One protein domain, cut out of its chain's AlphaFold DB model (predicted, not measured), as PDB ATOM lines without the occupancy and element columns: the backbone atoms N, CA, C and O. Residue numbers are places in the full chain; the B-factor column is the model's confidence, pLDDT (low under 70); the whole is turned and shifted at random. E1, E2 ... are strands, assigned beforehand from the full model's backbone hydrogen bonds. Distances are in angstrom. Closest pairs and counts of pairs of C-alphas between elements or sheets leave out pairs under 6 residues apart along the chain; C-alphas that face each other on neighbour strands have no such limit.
ATOM      1  N   SER A 369      60.665  88.095 103.351       93.00
ATOM      2  CA  SER A 369      60.717  89.325 104.149       93.00
ATOM      3  C   SER A 369      61.385  89.100 105.506       93.00
ATOM      4  O   SER A 369      61.905  90.030 106.124       93.00
ATOM      5  N   LYS A 370      61.377  87.853 105.991       93.94
ATOM      6  CA  LYS A 370      61.974  87.461 107.269       93.94
ATOM      7  C   LYS A 370      62.371  85.993 107.249       93.94
ATOM      8  O   LYS A 370      61.647  85.166 106.708       93.94
ATOM      9  N   ILE A 371      63.494  85.664 107.884       94.56
ATOM     10  CA  ILE A 371      63.956  84.280 108.039       94.56
ATOM     11  C   ILE A 371      64.240  84.011 109.513       94.56
ATOM     12  O   ILE A 371      64.902  84.802 110.193       94.56
ATOM     13  N   MET A 372      63.735  82.888 110.012       93.88
ATOM     14  CA  MET A 372      63.933  82.440 111.386       93.88
ATOM     15  C   MET A 372      64.349  80.974 111.435       93.88
ATOM     16  O   MET A 372      63.924  80.177 110.614       93.88
ATOM     17  N   ASN A 373      65.117  80.601 112.451       93.19
ATOM     18  CA  ASN A 373      65.481  79.219 112.746       93.19
ATOM     19  C   ASN A 373      64.851  78.778 114.062       93.19
ATOM     20  O   ASN A 373      64.875  79.526 115.042       93.19
ATOM     21  N   GLY A 374      64.375  77.536 114.122       88.88
ATOM     22  CA  GLY A 374      63.968  76.925 115.382       88.88
ATOM     23  C   GLY A 374      62.763  76.007 115.261       88.88
ATOM     24  O   GLY A 374      62.698  75.160 114.370       88.88
ATOM     25  N   GLY A 375      61.843  76.131 116.214       85.88
ATOM     26  CA  GLY A 375      60.684  75.253 116.320       85.88
ATOM     27  C   GLY A 375      61.038  73.798 116.682       85.88
ATOM     28  O   GLY A 375      62.199  73.455 116.925       85.88
ATOM     29  N   PRO A 376      60.033  72.907 116.730       80.69
ATOM     30  CA  PRO A 376      60.193  71.525 117.187       80.69
ATOM     31  C   PRO A 376      61.066  70.676 116.256       80.69
ATOM     32  O   PRO A 376      61.637  69.681 116.697       80.69
ATOM     33  N   PHE A 377      61.194  71.074 114.988       79.50
ATOM     34  CA  PHE A 377      61.929  70.327 113.965       79.50
ATOM     35  C   PHE A 377      63.303  70.925 113.638       79.50
ATOM     36  O   PHE A 377      64.011  70.378 112.800       79.50
ATOM     37  N   ARG A 378      63.704  72.012 114.319       85.56
ATOM     38  CA  ARG A 378      64.988  72.710 114.108       85.56
ATOM     39  C   ARG A 378      65.234  73.073 112.637       85.56
ATOM     40  O   ARG A 378      66.350  72.937 112.140       85.56
ATOM     41  N   THR A 379      64.186  73.531 111.962       89.62
ATOM     42  CA  THR A 379      64.222  73.932 110.555       89.62
ATOM     43  C   THR A 379      64.296  75.450 110.411       89.62
ATOM     44  O   THR A 379      64.149  76.205 111.381       89.62
ATOM     45  N   THR A 380      64.541  75.884 109.178       93.50
ATOM     46  CA  THR A 380      64.473  77.286 108.768       93.50
ATOM     47  C   THR A 380      63.059  77.610 108.295       93.50
ATOM     48  O   THR A 380      62.464  76.856 107.523       93.50
ATOM     49  N   PHE A 381      62.528  78.730 108.765       95.31
ATOM     50  CA  PHE A 381      61.228  79.285 108.432       95.31
ATOM     51  C   PHE A 381      61.422  80.570 107.629       95.31
ATOM     52  O   PHE A 381      62.188  81.447 108.030       95.31
ATOM     53  N   TYR A 382      60.702  80.679 106.522       95.94
ATOM     54  CA  TYR A 382      60.796  81.756 105.546       95.94
ATOM     55  C   TYR A 382      59.447  82.460 105.472       95.94
ATOM     56  O   TYR A 382      58.448  81.834 105.125       95.94
ATOM     57  N   LYS A 383      59.399  83.742 105.830       95.44
ATOM     58  CA  LYS A 383      58.199  84.560 105.669       95.44
ATOM     59  C   LYS A 383      58.155  85.088 104.247       95.44
ATOM     60  O   LYS A 383      58.939  85.974 103.911       95.44
ATOM     61  N   SER A 384      57.235  84.567 103.453       90.38
ATOM     62  CA  SER A 384      56.968  84.996 102.088       90.38
ATOM     63  C   SER A 384      56.753  86.509 102.022       90.38
ATOM     64  O   SER A 384      55.996  87.085 102.810       90.38
ATOM     65  N   SER A 385      57.461  87.170 101.106       85.56
ATOM     66  CA  SER A 385      57.300  88.607 100.860       85.56
ATOM     67  C   SER A 385      55.999  88.948 100.132       85.56
ATOM     68  O   SER A 385      55.561  90.090 100.221       85.56
ATOM     69  N   SER A 386      55.400  88.001  99.400       82.31
ATOM     70  CA  SER A 386      54.223  88.258  98.558       82.31
ATOM     71  C   SER A 386      52.907  88.212  99.333       82.31
ATOM     72  O   SER A 386      52.041  89.051  99.112       82.31
ATOM     73  N   ASP A 387      52.761  87.252 100.246       84.69
ATOM     74  CA  ASP A 387      51.497  86.969 100.941       84.69
ATOM     75  C   ASP A 387      51.637  86.912 102.474       84.69
ATOM     76  O   ASP A 387      50.654  86.740 103.191       84.69
ATOM     77  N   GLY A 388      52.856  87.075 103.002       89.62
ATOM     78  CA  GLY A 388      53.127  87.080 104.440       89.62
ATOM     79  C   GLY A 388      53.039  85.712 105.122       89.62
ATOM     80  O   GLY A 388      53.217  85.648 106.342       89.62
ATOM     81  N   THR A 389      52.803  84.633 104.373       95.00
ATOM     82  CA  THR A 389      52.762  83.268 104.910       95.00
ATOM     83  C   THR A 389      54.160  82.766 105.265       95.00
ATOM     84  O   THR A 389      55.171  83.194 104.707       95.00
ATOM     85  N   TRP A 390      54.243  81.850 106.224       96.25
ATOM     86  CA  TRP A 390      55.497  81.272 106.694       96.25
ATOM     87  C   TRP A 390      55.674  79.848 106.182       96.25
ATOM     88  O   TRP A 390      54.808  79.003 106.376       96.25
ATOM     89  N   TRP A 391      56.834  79.567 105.598       95.19
ATOM     90  CA  TRP A 391      57.137  78.295 104.951       95.19
ATOM     91  C   TRP A 391      58.351  77.622 105.573       95.19
ATOM     92  O   TRP A 391      59.331  78.277 105.923       95.19
ATOM     93  N   THR A 392      58.322  76.297 105.676       93.62
ATOM     94  CA  THR A 392      59.487  75.492 106.065       93.62
ATOM     95  C   THR A 392      59.468  74.150 105.343       93.62
ATOM     96  O   THR A 392      58.393  73.615 105.068       93.62
ATOM     97  N   SER A 393      60.640  73.594 105.041       89.56
ATOM     98  CA  SER A 393      60.750  72.259 104.447       89.56
ATOM     99  C   SER A 393      60.203  71.190 105.391       89.56
ATOM    100  O   SER A 393      60.475  71.194 106.597       89.56
ATOM    101  N   ASP A 394      59.461  70.235 104.841       84.81
ATOM    102  CA  ASP A 394      58.962  69.093 105.591       84.81
ATOM    103  C   ASP A 394      60.049  68.023 105.748       84.81
ATOM    104  O   ASP A 394      60.150  67.060 104.993       84.81
ATOM    105  N   VAL A 395      60.858  68.172 106.792       81.50
ATOM    106  CA  VAL A 395      61.921  67.212 107.129       81.50
ATOM    107  C   VAL A 395      61.401  65.888 107.691       81.50
ATOM    108  O   VAL A 395      62.178  64.955 107.886       81.50
ATOM    109  N   THR A 396      60.103  65.792 107.994       68.62
ATOM    110  CA  THR A 396      59.519  64.573 108.567       68.62
ATOM    111  C   THR A 396      59.061  63.585 107.498       68.62
ATOM    112  O   THR A 396      58.868  62.410 107.808       68.62
ATOM    113  N   GLY A 397      58.913  64.036 106.244       56.06
ATOM    114  CA  GLY A 397      58.564  63.189 105.099       56.06
ATOM    115  C   GLY A 397      57.230  62.453 105.252       56.06
ATOM    116  O   GLY A 397      56.988  61.441 104.593       56.06
ATOM    117  N   HIS A 398      56.359  62.907 106.154       57.19
ATOM    118  CA  HIS A 398      55.084  62.253 106.400       57.19
ATOM    119  C   HIS A 398      54.049  62.704 105.364       57.19
ATOM    120  O   HIS A 398      53.759  63.887 105.223       57.19
ATOM    121  N   ALA A 399      53.441  61.730 104.682       54.50
ATOM    122  CA  ALA A 399      52.305  61.930 103.782       54.50
ATOM    123  C   ALA A 399      52.580  62.817 102.543       54.50
ATOM    124  O   ALA A 399      51.679  63.526 102.102       54.50
ATOM    125  N   GLY A 400      53.796  62.785 101.986       63.72
ATOM    126  CA  GLY A 400      54.078  63.309 100.636       63.72
ATOM    127  C   GLY A 400      54.129  64.834 100.490       63.72
ATOM    128  O   GLY A 400      54.022  65.330  99.377       63.72
ATOM    129  N   SER A 401      54.265  65.583 101.585       81.12
ATOM    130  CA  SER A 401      54.497  67.034 101.540       81.12
ATOM    131  C   SER A 401      55.979  67.372 101.448       81.12
ATOM    132  O   SER A 401      56.792  66.750 102.131       81.12
ATOM    133  N   ALA A 402      56.308  68.392 100.655       83.12
ATOM    134  CA  ALA A 402      57.643  68.983 100.595       83.12
ATOM    135  C   ALA A 402      57.782  70.173 101.557       83.12
ATOM    136  O   ALA A 402      58.870  70.416 102.086       83.12
ATOM    137  N   PHE A 403      56.681  70.878 101.843       90.69
ATOM    138  CA  PHE A 403      56.672  72.045 102.724       90.69
ATOM    139  C   PHE A 403      55.521  72.027 103.728       90.69
ATOM    140  O   PHE A 403      54.517  71.328 103.578       90.69
ATOM    141  N   LYS A 404      55.679  72.843 104.769       91.31
ATOM    142  CA  LYS A 404      54.637  73.194 105.733       91.31
ATOM    143  C   LYS A 404      54.431  74.697 105.716       91.31
ATOM    144  O   LYS A 404      55.414  75.441 105.768       91.31
ATOM    145  N   VAL A 405      53.170  75.108 105.686       92.75
ATOM    146  CA  VAL A 405      52.744  76.499 105.564       92.75
ATOM    147  C   VAL A 405      52.020  76.935 106.834       92.75
ATOM    148  O   VAL A 405      51.205  76.192 107.395       92.75
ATOM    149  N   TYR A 406      52.336  78.139 107.297       94.56
ATOM    150  CA  TYR A 406      51.833  78.709 108.537       94.56
ATOM    151  C   TYR A 406      51.373  80.155 108.340       94.56
ATOM    152  O   TYR A 406      51.947  80.906 107.553       94.56
ATOM    153  N   GLU A 407      50.386  80.565 109.124       95.38
ATOM    154  CA  GLU A 407      50.013  81.964 109.324       95.38
ATOM    155  C   GLU A 407      50.708  82.525 110.576       95.38
ATOM    156  O   GLU A 407      50.943  81.807 111.554       95.38
ATOM    157  N   GLU A 408      51.052  83.813 110.565       94.81
ATOM    158  CA  GLU A 408      51.629  84.489 111.732       94.81
ATOM    159  C   GLU A 408      50.534  85.011 112.664       94.81
ATOM    160  O   GLU A 408      49.568  85.637 112.239       94.81
ATOM    161  N   THR A 409      50.733  84.809 113.961       93.38
ATOM    162  CA  THR A 409      49.912  85.363 115.039       93.38
ATOM    163  C   THR A 409      50.786  86.201 115.969       93.38
ATOM    164  O   THR A 409      52.015  86.102 115.940       93.38
ATOM    165  N   GLY A 410      50.179  86.967 116.881       91.75
ATOM    166  CA  GLY A 410      50.937  87.746 117.872       91.75
ATOM    167  C   GLY A 410      51.869  86.904 118.761       91.75
ATOM    168  O   GLY A 410      52.862  87.412 119.277       91.75
ATOM    169  N   THR A 411      51.590  85.606 118.918       92.50
ATOM    170  CA  THR A 411      52.327  84.708 119.822       92.50
ATOM    171  C   THR A 411      53.176  83.644 119.120       92.50
ATOM    172  O   THR A 411      53.961  82.963 119.786       92.50
ATOM    173  N   GLY A 412      53.041  83.464 117.804       94.31
ATOM    174  CA  GLY A 412      53.705  82.376 117.078       94.31
ATOM    175  C   GLY A 412      53.138  82.110 115.687       94.31
ATOM    176  O   GLY A 412      52.368  82.909 115.163       94.31
ATOM    177  N   LEU A 413      53.486  80.961 115.110       95.94
ATOM    178  CA  LEU A 413      53.046  80.517 113.787       95.94
ATOM    179  C   LEU A 413      52.017  79.384 113.910       95.94
ATOM    180  O   LEU A 413      52.324  78.347 114.502       95.94
ATOM    181  N   ASN A 414      50.825  79.559 113.344       94.62
ATOM    182  CA  ASN A 414      49.775  78.536 113.278       94.62
ATOM    183  C   ASN A 414      49.860  77.784 111.951       94.62
ATOM    184  O   ASN A 414      49.909  78.402 110.897       94.62
ATOM    185  N   TRP A 415      49.870  76.454 111.985       92.00
ATOM    186  CA  TRP A 415      49.855  75.643 110.767       92.00
ATOM    187  C   TRP A 415      48.517  75.804 110.041       92.00
ATOM    188  O   TRP A 415      47.468  75.639 110.668       92.00
ATOM    189  N   ILE A 416      48.570  76.068 108.735       89.62
ATOM    190  CA  ILE A 416      47.379  76.216 107.882       89.62
ATOM    191  C   ILE A 416      47.299  75.143 106.794       89.62
ATOM    192  O   ILE A 416      46.203  74.701 106.459       89.62
ATOM    193  N   ALA A 417      48.442  74.685 106.271       88.50
ATOM    194  CA  ALA A 417      48.493  73.672 105.224       88.50
ATOM    195  C   ALA A 417      49.851  72.958 105.178       88.50
ATOM    196  O   ALA A 417      50.881  73.477 105.608       88.50
ATOM    197  N   ASP A 418      49.857  71.755 104.620       88.06
ATOM    198  CA  ASP A 418      51.062  71.184 104.019       88.06
ATOM    199  C   ASP A 418      51.068  71.575 102.529       88.06
ATOM    200  O   ASP A 418      50.004  71.824 101.970       88.06
ATOM    201  N   ALA A 419      52.229  71.605 101.878       84.00
ATOM    202  CA  ALA A 419      52.336  71.859 100.441       84.00
ATOM    203  C   ALA A 419      53.280  70.861  99.757       84.00
ATOM    204  O   ALA A 419      54.160  70.277 100.404       84.00
ATOM    205  N   ASP A 420      53.060  70.626  98.468       80.81
ATOM    206  CA  ASP A 420      53.892  69.755  97.635       80.81
ATOM    207  C   ASP A 420      55.166  70.459  97.133       80.81
ATOM    208  O   ASP A 420      55.460  71.592  97.512       80.81
ATOM    209  N   GLU A 421      55.963  69.777  96.309       78.19
ATOM    210  CA  GLU A 421      57.238  70.294  95.788       78.19
ATOM    211  C   GLU A 421      57.102  71.491  94.832       78.19
ATOM    212  O   GLU A 421      58.090  72.177  94.567       78.19
ATOM    213  N   PHE A 422      55.885  71.787  94.374       78.75
ATOM    214  CA  PHE A 422      55.567  72.906  93.487       78.75
ATOM    215  C   PHE A 422      54.966  74.099  94.242       78.75
ATOM    216  O   PHE A 422      54.746  75.154  93.649       78.75
ATOM    217  N   GLY A 423      54.764  73.971  95.558       76.06
ATOM    218  CA  GLY A 423      54.177  75.015  96.398       76.06
ATOM    219  C   GLY A 423      52.648  74.971  96.441       76.06
ATOM    220  O   GLY A 423      52.028  75.867  97.014       76.06
ATOM    221  N   THR A 424      52.023  73.926  95.894       79.06
ATOM    222  CA  THR A 424      50.567  73.762  95.911       79.06
ATOM    223  C   THR A 424      50.107  73.240  97.267       79.06
ATOM    224  O   THR A 424      50.680  72.303  97.828       79.06
ATOM    225  N   TYR A 425      49.051  73.841  97.822       83.25
ATOM    226  CA  TYR A 425      48.535  73.471  99.140       83.25
ATOM    227  C   TYR A 425      47.820  72.118  99.084       83.25
ATOM    228  O   TYR A 425      46.867  71.911  98.335       83.25
ATOM    229  N   ILE A 426      48.222  71.213  99.969       75.69
ATOM    230  CA  ILE A 426      47.596  69.910 100.168       75.69
ATOM    231  C   ILE A 426      46.445  70.083 101.165       75.69
ATOM    232  O   ILE A 426      46.626  70.049 102.387       75.69
ATOM    233  N   VAL A 427      45.243  70.275 100.629       66.44
ATOM    234  CA  VAL A 427      44.015  70.462 101.411       66.44
ATOM    235  C   VAL A 427      43.513  69.149 102.034       66.44
ATOM    236  O   VAL A 427      43.703  68.062 101.495       66.44
ATOM    237  N   GLY A 428      42.855  69.235 103.196       55.62
ATOM    238  CA  GLY A 428      42.197  68.087 103.845       55.62
ATOM    239  C   GLY A 428      43.107  67.165 104.672       55.62
ATOM    240  O   GLY A 428      42.647  66.139 105.176       55.62
ATOM    241  N   LYS A 429      44.384  67.516 104.862       64.81
ATOM    242  CA  LYS A 429      45.304  66.744 105.707       64.81
ATOM    243  C   LYS A 429      45.031  66.932 107.200       64.81
ATOM    244  O   LYS A 429      44.918  68.046 107.706       64.81
ATOM    245  N   TRP A 430      45.020  65.819 107.934       58.03
ATOM    246  CA  TRP A 430      44.962  65.838 109.393       58.03
ATOM    247  C   TRP A 430      46.342  66.136 109.994       58.03
ATOM    248  O   TRP A 430      47.291  65.370 109.808       58.03
ATOM    249  N   LYS A 431      46.450  67.231 110.756       64.81
ATOM    250  CA  LYS A 431      47.665  67.617 111.485       64.81
ATOM    251  C   LYS A 431      47.558  67.242 112.965       64.81
ATOM    252  O   LYS A 431      46.689  67.736 113.682       64.81
ATOM    253  N   GLY A 432      48.485  66.405 113.436       66.62
ATOM    254  CA  GLY A 432      48.652  66.114 114.865       66.62
ATOM    255  C   GLY A 432      49.127  67.334 115.673       66.62
ATOM    256  O   GLY A 432      49.564  68.334 115.107       66.62
ATOM    257  N   GLY A 433      49.081  67.252 117.009       71.75
ATOM    258  CA  GLY A 433      49.387  68.392 117.893       71.75
ATOM    259  C   GLY A 433      50.806  68.963 117.745       71.75
ATOM    260  O   GLY A 433      51.007  70.172 117.849       71.75
ATOM    261  N   THR A 434      51.797  68.121 117.441       77.44
ATOM    262  CA  THR A 434      53.185  68.562 117.249       77.44
ATOM    263  C   THR A 434      53.329  69.391 115.976       77.44
ATOM    264  O   THR A 434      53.018  68.934 114.873       77.44
ATOM    265  N   GLY A 435      53.849  70.612 116.117       78.56
ATOM    266  CA  GLY A 435      54.053  71.526 114.993       78.56
ATOM    267  C   GLY A 435      52.760  72.112 114.424       78.56
ATOM    268  O   GLY A 435      52.792  72.624 113.316       78.56
ATOM    269  N   LYS A 436      51.628  72.004 115.137       87.81
ATOM    270  CA  LYS A 436      50.402  72.746 114.800       87.81
ATOM    271  C   LYS A 436      50.529  74.230 115.160       87.81
ATOM    272  O   LYS A 436      49.970  75.073 114.475       87.81
ATOM    273  N   PHE A 437      51.291  74.528 116.209       93.00
ATOM    274  CA  PHE A 437      51.649  75.881 116.614       93.00
ATOM    275  C   PHE A 437      53.138  75.952 116.956       93.00
ATOM    276  O   PHE A 437      53.657  75.066 117.645       93.00
ATOM    277  N   ILE A 438      53.819  76.991 116.474       92.69
ATOM    278  CA  ILE A 438      55.231  77.273 116.747       92.69
ATOM    279  C   ILE A 438      55.321  78.580 117.543       92.69
ATOM    280  O   ILE A 438      55.123  79.644 116.963       92.69
ATOM    281  N   PRO A 439      55.618  78.555 118.852       93.62
ATOM    282  CA  PRO A 439      55.673  79.780 119.643       93.62
ATOM    283  C   PRO A 439      56.866  80.651 119.234       93.62
ATOM    284  O   PRO A 439      57.955  80.129 118.972       93.62
ATOM    285  N   ASN A 440      56.699  81.977 119.271       91.31
ATOM    286  CA  ASN A 440      57.757  82.942 118.940       91.31
ATOM    287  C   ASN A 440      59.030  82.738 119.777       91.31
ATOM    288  O   ASN A 440      60.137  82.895 119.272       91.31
ATOM    289  N   SER A 441      58.891  82.304 121.033       91.81
ATOM    290  CA  SER A 441      60.019  81.984 121.922       91.81
ATOM    291  C   SER A 441      60.898  80.828 121.428       91.81
ATOM    292  O   SER A 441      62.042  80.697 121.859       91.81
ATOM    293  N   SER A 442      60.384  79.992 120.522       90.56
ATOM    294  CA  SER A 442      61.121  78.876 119.920       90.56
ATOM    295  C   SER A 442      61.817  79.233 118.606       90.56
ATOM    296  O   SER A 442      62.514  78.383 118.048       90.56
ATOM    297  N   LEU A 443      61.642  80.462 118.113       91.00
ATOM    298  CA  LEU A 443      62.205  80.946 116.859       91.00
ATOM    299  C   LEU A 443      63.264  82.016 117.128       91.00
ATOM    300  O   LEU A 443      63.130  82.860 118.011       91.00
ATOM    301  N   ARG A 444      64.346  81.986 116.351       90.00
ATOM    302  CA  ARG A 444      65.432  82.970 116.414       90.00
ATOM    303  C   ARG A 444      65.714  83.517 115.027       90.00
ATOM    304  O   ARG A 444      65.804  82.747 114.078       90.00
ATOM    305  N   GLY A 445      65.864  84.835 114.911       82.06
ATOM    306  CA  GLY A 445      66.240  85.467 113.645       82.06
ATOM    307  C   GLY A 445      67.588  84.952 113.139       82.06
ATOM    308  O   GLY A 445      68.508  84.728 113.929       82.06
ATOM    309  N   VAL A 446      67.690  84.754 111.827       74.62
ATOM    310  CA  VAL A 446      68.961  84.444 111.158       74.62
ATOM    311  C   VAL A 446      69.684  85.767 110.901       74.62
ATOM    312  O   VAL A 446      69.071  86.686 110.360       74.62
TER     313      VAL A 446
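What this domain is: This is residues 369 to 446 of the 447 residues of a protein of Frankia sp. EUN1f (UniProt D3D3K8). One antiparallel sheet of seven strands, strongly twisted, curls round into a small, nearly closed barrel, with residues 440 to 442 bridging its short edge strands E6 and E7. The printed part has 78 residues with no named helix and seven named strands, E1 to E7 along the chain; the sheet's order is E6 E5 E4 E3 E2 E1 E7. The class is all strand, though under half of the residues, 37 of 78, are in named elements. It is compact, with a radius of gyration of the C-alphas of 11.5 A and spans of 28 by 27 by 20 A.

How they stand to each other: E1, residues 369 to 374, and E2, residues 379 to 384, form a hairpin, with N 381 and O 372 2.7 A apart. E3, residues 390 to 393, is the next antiparallel neighbour, with N 391 and O 382 at 2.8 A. E4, residues 403 to 409, pairs with E3 through N 406 and O 390, 2.8 A. E5, residues 412 to 419, pairs with E4 through N 405 and O 417, 2.8 A, and bends by 62 degrees at residue 416. E6, residues 437 to 439, pairs with E5 through N 438 and O 413, 2.8 A. E1 to E6 make a meander, each strand the antiparallel neighbour of the one before. E7, residues 443 to 445, pairs with E1 through N 444 and O 373, 2.8 A. E6 and E7 meet only through their link, while E3 and E6 are apart.

Where its parts are: E1 begins at C-alpha 369 (60.717, 89.325, 104.149) and measures 17.0 A; E2 measures 15.7 A, E4 19.4 A and E5 19.7 A. E7 ends at C-alpha 445 (66.240, 85.467, 113.645).

The domain as a whole: The C-alphas farthest apart, of Gly 428 and Val 446, are 32.2 A apart. The printed part has no cut. The link from E5 to E6, residues 420 to 436, is long; its residues 425 to 426 pair antiparallel with 418 to 419 of E5. Residues 396 to 400 and 427 to 432 have pLDDT under 70.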